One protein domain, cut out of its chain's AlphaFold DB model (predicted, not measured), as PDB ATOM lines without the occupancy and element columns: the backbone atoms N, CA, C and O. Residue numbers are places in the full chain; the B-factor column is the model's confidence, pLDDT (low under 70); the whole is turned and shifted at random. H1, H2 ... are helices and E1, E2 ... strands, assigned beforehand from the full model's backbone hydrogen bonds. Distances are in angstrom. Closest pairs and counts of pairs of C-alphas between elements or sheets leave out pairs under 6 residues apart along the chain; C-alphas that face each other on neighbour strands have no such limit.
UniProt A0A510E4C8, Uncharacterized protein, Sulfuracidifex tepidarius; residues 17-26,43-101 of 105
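This is residues 17 to 26 and 43 to 101 of the 105 residues of an uncharacterized protein of Sulfuracidifex tepidarius (UniProt A0A510E4C8). A strongly twisted, curled sheet of four strands has a single short helix, H1, over one face, running along the strands. Near the end of the sheet where E1 ends and E5 begins, and off to one side of it, a small two-strand hairpin, E3 and E4, forms a second sheet, with residues 65 to 66 of the long loop of residues 61 to 73 paired to E3. The printed part has 69 residues, with one named helix and six named strands in the order H1, E1, E2, E3, E4, E5, E6. The larger sheet has the order E2, E1, E5, E6, all antiparallel, and the class is mixed, helices and strands. The whole is compact, with a radius of gyration of the C-alphas of 11.9 A and spans of 34 by 28 by 21 A.

H1 is residues 17 to 26, 14.1 A from first to last C-alpha, and begins at C-alpha 17 (34.960, 48.943, 20.108). E1, residues 43 to 51, is 22.2 A long and bends by 65 degrees at residue 46; its C-alpha 43 is at (49.957, 47.428, 3.668). E2 is residues 57 to 60, E3 residues 74 to 76 and E4 residues 79 to 81. E5, residues 84 to 91, is 21.4 A long. E6, residues 94 to 99, is 16.2 A long and ends at C-alpha 99 (36.924, 42.611, 3.709).

In the larger sheet E1 and E5 are inner strands, antiparallel at 158 degrees, with N 46 and O 88 2.9 A apart and N 86 and O 49 2.8 A apart, both within hydrogen-bond range. E2 and E6 are the edge strands. E1 and E2 form a hairpin, with N 50 and O 58 at 2.7 A. E5 and E6 form a hairpin, with N 87 and O 98 at 2.8 A. H1 is on this sheet at a height of 10.1 A, over E5 and only just over E1, on which 3 of its C-alphas fall. On the local plane its line and that of E5 stand at 21 degrees, along the strands. The closest C-alphas of H1 and E1 are those of Tyr 23 and Ile 45, 7.7 A apart. In H1 every O i to N i+4 pair is within hydrogen-bond range. The hairpin of E3 and E4 has N 81 and O 74 at 2.8 A, and residues 65 to 66 pair antiparallel with residues 74 to 75 of E3. The closest C-alphas of E1 and E3 are those of Leu 51 and Phe 74, 7.6 A apart. E4 and E5 are apart.

The two C-alphas farthest apart, those of Lys 25 and Asp 69, are 36.0 A from each other. Residues 27 to 42 are not printed, and C-alphas 26 and 43 are 10.0 A apart across the cut. Of the links that are printed whole, E2 to E3 is long, with 13 residues, and the others are tight. The mean pLDDT of the printed part is 78.6; residues 17 to 26 and 68 to 71 are under 70.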
ATOM      1  N   ALA A  17      33.819  49.038  19.199       64.06
ATOM      2  CA  ALA A  17      34.960  48.943  20.108       64.06
ATOM      3  C   ALA A  17      35.913  47.792  19.728       64.06
ATOM      4  O   ALA A  17      37.121  48.004  19.690       64.06
ATOM      5  N   ASP A  18      35.384  46.613  19.378       64.31
ATOM      6  CA  ASP A  18      36.192  45.471  18.903       64.31
ATOM      7  C   ASP A  18      36.875  45.758  17.553       64.31
ATOM      8  O   ASP A  18      38.043  45.427  17.340       64.31
ATOM      9  N   MET A  19      36.173  46.441  16.643       68.38
ATOM     10  CA  MET A  19      36.722  46.840  15.348       68.38
ATOM     11  C   MET A  19      37.805  47.922  15.486       68.38
ATOM     12  O   MET A  19      38.799  47.864  14.764       68.38
ATOM     13  N   VAL A  20      37.634  48.889  16.394       66.75
ATOM     14  CA  VAL A  20      38.636  49.930  16.681       66.75
ATOM     15  C   VAL A  20      39.870  49.315  17.340       66.75
ATOM     16  O   VAL A  20      40.971  49.585  16.874       66.75
ATOM     17  N   ASP A  21      39.702  48.422  18.320       68.06
ATOM     18  CA  ASP A  21      40.814  47.668  18.925       68.06
ATOM     19  C   ASP A  21      41.571  46.850  17.866       68.06
ATOM     20  O   ASP A  21      42.795  46.922  17.763       68.06
ATOM     21  N   THR A  22      40.835  46.153  16.990       67.25
ATOM     22  CA  THR A  22      41.420  45.408  15.867       67.25
ATOM     23  C   THR A  22      42.186  46.333  14.919       67.25
ATOM     24  O   THR A  22      43.290  46.000  14.492       67.25
ATOM     25  N   TYR A  23      41.633  47.500  14.587       65.31
ATOM     26  CA  TYR A  23      42.282  48.478  13.716       65.31
ATOM     27  C   TYR A  23      43.572  49.033  14.336       65.31
ATOM     28  O   TYR A  23      44.604  49.054  13.661       65.31
ATOM     29  N   GLU A  24      43.544  49.435  15.610       65.44
ATOM     30  CA  GLU A  24      44.728  49.924  16.329       65.44
ATOM     31  C   GLU A  24      45.809  48.844  16.408       65.44
ATOM     32  O   GLU A  24      46.966  49.097  16.070       65.44
ATOM     33  N   LYS A  25      45.418  47.607  16.721       66.19
ATOM     34  CA  LYS A  25      46.331  46.468  16.810       66.19
ATOM     35  C   LYS A  25      46.991  46.113  15.480       66.19
ATOM     36  O   LYS A  25      48.193  45.855  15.444       66.19
ATOM     37  N   VAL A  26      46.233  46.105  14.381       64.50
ATOM     38  CA  VAL A  26      46.798  45.843  13.046       64.50
ATOM     39  C   VAL A  26      47.720  46.986  12.613       64.50
ATOM     40  O   VAL A  26      48.762  46.742  12.012       64.50
ATOM     41  N   TYR A  43      51.248  46.792   3.813       70.94
ATOM     42  CA  TYR A  43      49.957  47.428   3.668       70.94
ATOM     43  C   TYR A  43      49.685  48.278   4.905       70.94
ATOM     44  O   TYR A  43      49.785  47.843   6.051       70.94
ATOM     45  N   GLU A  44      49.344  49.530   4.646       78.00
ATOM     46  CA  GLU A  44      48.876  50.474   5.646       78.00
ATOM     47  C   GLU A  44      47.352  50.443   5.624       78.00
ATOM     48  O   GLU A  44      46.758  50.647   4.564       78.00
ATOM     49  N   ILE A  45      46.703  50.182   6.761       77.81
ATOM     50  CA  ILE A  45      45.267  50.449   6.851       77.81
ATOM     51  C   ILE A  45      45.099  51.953   7.026       77.81
ATOM     52  O   ILE A  45      45.542  52.522   8.020       77.81
ATOM     53  N   VAL A  46      44.488  52.582   6.029       81.25
ATOM     54  CA  VAL A  46      44.298  54.032   5.985       81.25
ATOM     55  C   VAL A  46      42.963  54.401   6.621       81.25
ATOM     56  O   VAL A  46      42.897  55.349   7.395       81.25
ATOM     57  N   GLU A  47      41.909  53.647   6.297       86.38
ATOM     58  CA  GLU A  47      40.523  53.967   6.652       86.38
ATOM     59  C   GLU A  47      39.666  52.691   6.748       86.38
ATOM     60  O   GLU A  47      40.104  51.597   6.373       86.38
ATOM     61  N   TRP A  48      38.418  52.812   7.209       85.00
ATOM     62  CA  TRP A  48      37.470  51.695   7.267       85.00
ATOM     63  C   TRP A  48      36.059  52.091   6.826       85.00
ATOM     64  O   TRP A  48      35.632  53.243   6.915       85.00
ATOM     65  N   VAL A  49      35.326  51.096   6.336       86.81
ATOM     66  CA  VAL A  49      33.928  51.185   5.926       86.81
ATOM     67  C   VAL A  49      33.191  49.986   6.493       86.81
ATOM     68  O   VAL A  49      33.534  48.839   6.225       86.81
ATOM     69  N   TRP A  50      32.132  50.245   7.236       86.06
ATOM     70  CA  TRP A  50      31.231  49.237   7.753       86.06
ATOM     71  C   TRP A  50      29.825  49.477   7.221       86.06
ATOM     72  O   TRP A  50      29.203  50.506   7.480       86.06
ATOM     73  N   LEU A  51      29.307  48.497   6.487       86.12
ATOM     74  CA  LEU A  51      27.906  48.463   6.099       86.12
ATOM     75  C   LEU A  51      27.189  47.402   6.933       86.12
ATOM     76  O   LEU A  51      27.450  46.207   6.782       86.12
ATOM     77  N   THR A  52      26.269  47.829   7.796       81.94
ATOM     78  CA  THR A  52      25.460  46.905   8.593       81.94
ATOM     79  C   THR A  52      24.475  46.149   7.693       81.94
ATOM     80  O   THR A  52      24.032  46.671   6.664       81.94
ATOM     81  N   PRO A  53      24.050  44.930   8.073       78.75
ATOM     82  CA  PRO A  53      22.996  44.212   7.351       78.75
ATOM     83  C   PRO A  53      21.648  44.959   7.344       78.75
ATOM     84  O   PRO A  53      20.787  44.661   6.515       78.75
ATOM     85  N   PHE A  54      21.472  45.937   8.239       77.38
ATOM     86  CA  PHE A  54      20.306  46.819   8.314       77.38
ATOM     87  C   PHE A  54      20.378  48.002   7.335       77.38
ATOM     88  O   PHE A  54      19.400  48.732   7.176       77.38
ATOM     89  N   GLY A  55      21.510  48.171   6.647       77.19
ATOM     90  CA  GLY A  55      21.736  49.241   5.684       77.19
ATOM     91  C   GLY A  55      22.216  50.549   6.289       77.19
ATOM     92  O   GLY A  55      22.109  51.594   5.646       77.19
ATOM     93  N   GLU A  56      22.742  50.503   7.510       82.88
ATOM     94  CA  GLU A  56      23.460  51.623   8.100       82.88
ATOM     95  C   GLU A  56      24.903  51.580   7.619       82.88
ATOM     96  O   GLU A  56      25.612  50.590   7.796       82.88
ATOM     97  N   LEU A  57      25.332  52.666   6.996       83.75
ATOM     98  CA  LEU A  57      26.690  52.829   6.526       83.75
ATOM     99  C   LEU A  57      27.447  53.710   7.513       83.75
ATOM    100  O   LEU A  57      27.049  54.846   7.765       83.75
ATOM    101  N   LYS A  58      28.541  53.183   8.049       84.69
ATOM    102  CA  LYS A  58      29.505  53.912   8.865       84.69
ATOM    103  C   LYS A  58      30.845  53.857   8.146       84.69
ATOM    104  O   LYS A  58      31.272  52.783   7.741       84.69
ATOM    105  N   SER A  59      31.497  54.989   7.959       83.25
ATOM    106  CA  SER A  59      32.844  55.047   7.401       83.25
ATOM    107  C   SER A  59      33.658  56.080   8.155       83.25
ATOM    108  O   SER A  59      33.111  57.062   8.659       83.25
ATOM    109  N   ASP A  60      34.960  55.842   8.233       81.06
ATOM    110  CA  ASP A  60      35.918  56.807   8.757       81.06
ATOM    111  C   ASP A  60      36.613  57.464   7.575       81.06
ATOM    112  O   ASP A  60      37.380  56.811   6.879       81.06
ATOM    113  N   TYR A  61      36.231  58.712   7.290       76.81
ATOM    114  CA  TYR A  61      36.736  59.564   6.204       76.81
ATOM    115  C   TYR A  61      36.608  59.040   4.749       76.81
ATOM    116  O   TYR A  61      36.743  59.832   3.815       76.81
ATOM    117  N   VAL A  62      36.176  57.789   4.525       75.44
ATOM    118  CA  VAL A  62      35.895  57.259   3.179       75.44
ATOM    119  C   VAL A  62      34.542  57.740   2.650       75.44
ATOM    120  O   VAL A  62      33.482  57.413   3.199       75.44
ATOM    121  N   GLU A  63      34.559  58.424   1.505       78.12
ATOM    122  CA  GLU A  63      33.349  58.732   0.741       78.12
ATOM    123  C   GLU A  63      32.917  57.511  -0.094       78.12
ATOM    124  O   GLU A  63      33.516  57.174  -1.118       78.12
ATOM    125  N   VAL A  64      31.855  56.829   0.341       79.38
ATOM    126  CA  VAL A  64      31.235  55.717  -0.397       79.38
ATOM    127  C   VAL A  64      29.777  56.025  -0.716       79.38
ATOM    128  O   VAL A  64      29.080  56.702   0.040       79.38
ATOM    129  N   LYS A  65      29.292  55.512  -1.849       81.06
ATOM    130  CA  LYS A  65      27.908  55.728  -2.293       81.06
ATOM    131  C   LYS A  65      27.073  54.489  -2.024       81.06
ATOM    132  O   LYS A  65      27.401  53.413  -2.511       81.06
ATOM    133  N   LEU A  66      25.977  54.627  -1.288       80.19
ATOM    134  CA  LEU A  66      24.991  53.553  -1.166       80.19
ATOM    135  C   LEU A  66      24.281  53.323  -2.505       80.19
ATOM    136  O   LEU A  66      24.050  54.264  -3.263       80.19
ATOM    137  N   THR A  67      23.928  52.074  -2.803       77.06
ATOM    138  CA  THR A  67      23.051  51.778  -3.943       77.06
ATOM    139  C   THR A  67      21.596  52.101  -3.614       77.06
ATOM    140  O   THR A  67      21.054  51.541  -2.664       77.06
ATOM    141  N   ASP A  68      20.952  52.925  -4.448       68.94
ATOM    142  CA  ASP A  68      19.524  53.294  -4.358       68.94
ATOM    143  C   ASP A  68      18.596  52.073  -4.254       68.94
ATOM    144  O   ASP A  68      17.682  52.023  -3.435       68.94
ATOM    145  N   ASP A  69      18.888  51.049  -5.055       63.50
ATOM    146  CA  ASP A  69      18.025  49.879  -5.251       63.50
ATOM    147  C   ASP A  69      18.087  48.872  -4.091       63.50
ATOM    148  O   ASP A  69      17.273  47.961  -3.952       63.50
ATOM    149  N   SER A  70      19.101  48.993  -3.238       57.72
ATOM    150  CA  SER A  70      19.338  48.066  -2.143       57.72
ATOM    151  C   SER A  70      20.240  48.750  -1.136       57.72
ATOM    152  O   SER A  70      21.457  48.787  -1.320       57.72
ATOM    153  N   LYS A  71      19.666  49.168  -0.002       63.22
ATOM    154  CA  LYS A  71      20.377  49.506   1.249       63.22
ATOM    155  C   LYS A  71      21.205  48.329   1.810       63.22
ATOM    156  O   LYS A  71      21.409  48.211   3.003       63.22
ATOM    157  N   LYS A  72      21.614  47.388   0.967       74.00
ATOM    158  CA  LYS A  72      22.354  46.170   1.280       74.00
ATOM    159  C   LYS A  72      23.719  46.165   0.598       74.00
ATOM    160  O   LYS A  72      24.416  45.160   0.654       74.00
ATOM    161  N   SER A  73      24.091  47.233  -0.109       82.25
ATOM    162  CA  SER A  73      25.407  47.345  -0.732       82.25
ATOM    163  C   SER A  73      25.858  48.798  -0.852       82.25
ATOM    164  O   SER A  73      25.041  49.718  -0.926       82.25
ATOM    165  N   PHE A  74      27.172  48.995  -0.897       85.94
ATOM    166  CA  PHE A  74      27.786  50.274  -1.240       85.94
ATOM    167  C   PHE A  74      28.671  50.123  -2.477       85.94
ATOM    168  O   PHE A  74      29.123  49.029  -2.818       85.94
ATOM    169  N   ILE A  75      28.889  51.228  -3.178       85.25
ATOM    170  CA  ILE A  75      29.773  51.324  -4.329       85.25
ATOM    171  C   ILE A  75      31.020  52.083  -3.910       85.25
ATOM    172  O   ILE A  75      30.946  53.221  -3.442       85.25
ATOM    173  N   TYR A  76      32.166  51.460  -4.154       84.12
ATOM    174  CA  TYR A  76      33.471  52.092  -4.060       84.12
ATOM    175  C   TYR A  76      34.283  51.755  -5.307       84.12
ATOM    176  O   TYR A  76      34.337  50.600  -5.728       84.12
ATOM    177  N   ASN A  77      34.887  52.771  -5.928       83.69
ATOM    178  CA  ASN A  77      35.684  52.625  -7.150       83.69
ATOM    179  C   ASN A  77      34.989  51.778  -8.249       83.69
ATOM    180  O   ASN A  77      35.561  50.834  -8.791       83.69
ATOM    181  N   ASN A  78      33.710  52.074  -8.527       83.19
ATOM    182  CA  ASN A  78      32.839  51.348  -9.471       83.19
ATOM    183  C   ASN A  78      32.595  49.854  -9.162       83.19
ATOM    184  O   ASN A  78      32.035  49.139  -9.994       83.19
ATOM    185  N   LYS A  79      32.960  49.369  -7.971       84.12
ATOM    186  CA  LYS A  79      32.660  48.012  -7.498       84.12
ATOM    187  C   LYS A  79      31.572  48.045  -6.435       84.12
ATOM    188  O   LYS A  79      31.562  48.942  -5.598       84.12
ATOM    189  N   LYS A  80      30.673  47.059  -6.463       86.50
ATOM    190  CA  LYS A  80      29.646  46.855  -5.434       86.50
ATOM    191  C   LYS A  80      30.190  45.959  -4.326       86.50
ATOM    192  O   LYS A  80      30.756  44.908  -4.618       86.50
ATOM    193  N   PHE A  81      29.955  46.356  -3.086       85.06
ATOM    194  CA  PHE A  81      30.351  45.634  -1.886       85.06
ATOM    195  C   PHE A  81      29.105  45.283  -1.059       85.06
ATOM    196  O   PHE A  81      28.275  46.169  -0.834       85.06
ATOM    197  N   PRO A  82      28.935  44.009  -0.655       86.69
ATOM    198  CA  PRO A  82      27.838  43.577   0.215       86.69
ATOM    199  C   PRO A  82      27.980  44.143   1.647       86.69
ATOM    200  O   PRO A  82      28.950  44.845   1.935       86.69
ATOM    201  N   PRO A  83      27.017  43.900   2.558       86.94
ATOM    202  CA  PRO A  83      27.143  44.348   3.937       86.94
ATOM    203  C   PRO A  83      28.262  43.574   4.641       86.94
ATOM    204  O   PRO A  83      28.373  42.357   4.494       86.94
ATOM    205  N   GLY A  84      29.088  44.289   5.399       87.25
ATOM    206  CA  GLY A  84      30.289  43.766   6.038       87.25
ATOM    207  C   GLY A  84      31.236  44.879   6.478       87.25
ATOM    208  O   GLY A  84      30.997  46.059   6.204       87.25
ATOM    209  N   VAL A  85      32.297  44.489   7.183       85.88
ATOM    210  CA  VAL A  85      33.404  45.374   7.558       85.88
ATOM    211  C   VAL A  85      34.477  45.284   6.480       85.88
ATOM    212  O   VAL A  85      34.910  44.195   6.088       85.88
ATOM    213  N   TYR A  86      34.895  46.444   5.997       87.62
ATOM    214  CA  TYR A  86      35.924  46.593   4.992       87.62
ATOM    215  C   TYR A  86      36.954  47.613   5.447       87.62
ATOM    216  O   TYR A  86      36.628  48.644   6.028       87.62
ATOM    217  N   TYR A  87      38.204  47.340   5.121       85.69
ATOM    218  CA  TYR A  87      39.338  48.186   5.437       85.69
ATOM    219  C   TYR A  87      39.939  48.700   4.140       85.69
ATOM    220  O   TYR A  87      40.169  47.928   3.204       85.69
ATOM    221  N   LEU A  88      40.167  50.006   4.066       86.56
ATOM    222  CA  LEU A  88      40.925  50.597   2.983       86.56
ATOM    223  C   LEU A  88      42.404  50.393   3.288       86.56
ATOM    224  O   LEU A  88      42.966  51.044   4.167       86.56
ATOM    225  N   ILE A  89      43.024  49.479   2.553       85.25
ATOM    226  CA  ILE A  89      44.457  49.242   2.641       85.25
ATOM    227  C   ILE A  89      45.176  49.977   1.516       85.25
ATOM    228  O   ILE A  89      44.744  49.960   0.361       85.25
ATOM    229  N   ARG A  90      46.304  50.602   1.840       82.12
ATOM    230  CA  ARG A  90      47.244  51.177   0.887       82.12
ATOM    231  C   ARG A  90      48.481  50.301   0.840       82.12
ATOM    232  O   ARG A  90      49.204  50.177   1.820       82.12
ATOM    233  N   ARG A  91      48.750  49.736  -0.332       81.00
ATOM    234  CA  ARG A  91      49.934  48.920  -0.597       81.00
ATOM    235  C   ARG A  91      50.646  49.434  -1.837       81.00
ATOM    236  O   ARG A  91      50.034  49.540  -2.898       81.00
ATOM    237  N   ASN A  92      51.941  49.738  -1.732       77.00
ATOM    238  CA  ASN A  92      52.742  50.275  -2.845       77.00
ATOM    239  C   ASN A  92      52.092  51.496  -3.537       77.00
ATOM    240  O   ASN A  92      52.094  51.601  -4.764       77.00
ATOM    241  N   GLY A  93      51.462  52.387  -2.760       76.44
ATOM    242  CA  GLY A  93      50.745  53.562  -3.278       76.44
ATOM    243  C   GLY A  93      49.421  53.257  -3.991       76.44
ATOM    244  O   GLY A  93      48.837  54.156  -4.588       76.44
ATOM    245  N   ARG A  94      48.939  52.007  -3.950       80.44
ATOM    246  CA  ARG A  94      47.626  51.605  -4.469       80.44
ATOM    247  C   ARG A  94      46.669  51.347  -3.321       80.44
ATOM    248  O   ARG A  94      46.985  50.590  -2.409       80.44
ATOM    249  N   GLU A  95      45.495  51.945  -3.410       84.69
ATOM    250  CA  GLU A  95      44.434  51.815  -2.417       84.69
ATOM    251  C   GLU A  95      43.441  50.737  -2.850       84.69
ATOM    252  O   GLU A  95      43.093  50.606  -4.028       84.69
ATOM    253  N   SER A  96      43.020  49.894  -1.912       82.69
ATOM    254  CA  SER A  96      42.069  48.816  -2.160       82.69
ATOM    255  C   SER A  96      41.252  48.527  -0.911       82.69
ATOM    256  O   SER A  96      41.791  48.436   0.183       82.69
ATOM    257  N   LEU A  97      39.943  48.360  -1.086       84.69
ATOM    258  CA  LEU A  97      39.059  47.896  -0.023       84.69
ATOM    259  C   LEU A  97      39.130  46.373   0.073       84.69
ATOM    260  O   LEU A  97      38.870  45.670  -0.908       84.69
ATOM    261  N   VAL A  98      39.467  45.880   1.259       83.81
ATOM    262  CA  VAL A  98      39.513  44.455   1.597       83.81
ATOM    263  C   VAL A  98      38.519  44.164   2.710       83.81
ATOM    264  O   VAL A  98      38.347  44.967   3.619       83.81
ATOM    265  N   SER A  99      37.824  43.032   2.634       83.69
ATOM    266  CA  SER A  99      36.924  42.611   3.709       83.69
ATOM    267  C   SER A  99      37.724  42.143   4.920       83.69
ATOM    268  O   SER A  99      38.757  41.498   4.750       83.69
ATOM    269  N   GLU A 100      37.200  42.359   6.123       78.56
ATOM    270  CA  GLU A 100      37.775  41.852   7.379       78.56
ATOM    271  C   GLU A 100      38.137  40.358   7.311       78.56
ATOM    272  O   GLU A 100      39.211  39.957   7.749       78.56
ATOM    273  N   SER A 101      37.292  39.540   6.674       72.62
ATOM    274  CA  SER A 101      37.514  38.095   6.504       72.62
ATOM    275  C   SER A 101      38.758  37.727   5.685       72.62
ATOM    276  O   SER A 101      39.134  36.565   5.663       72.62
TER     277      SER A 101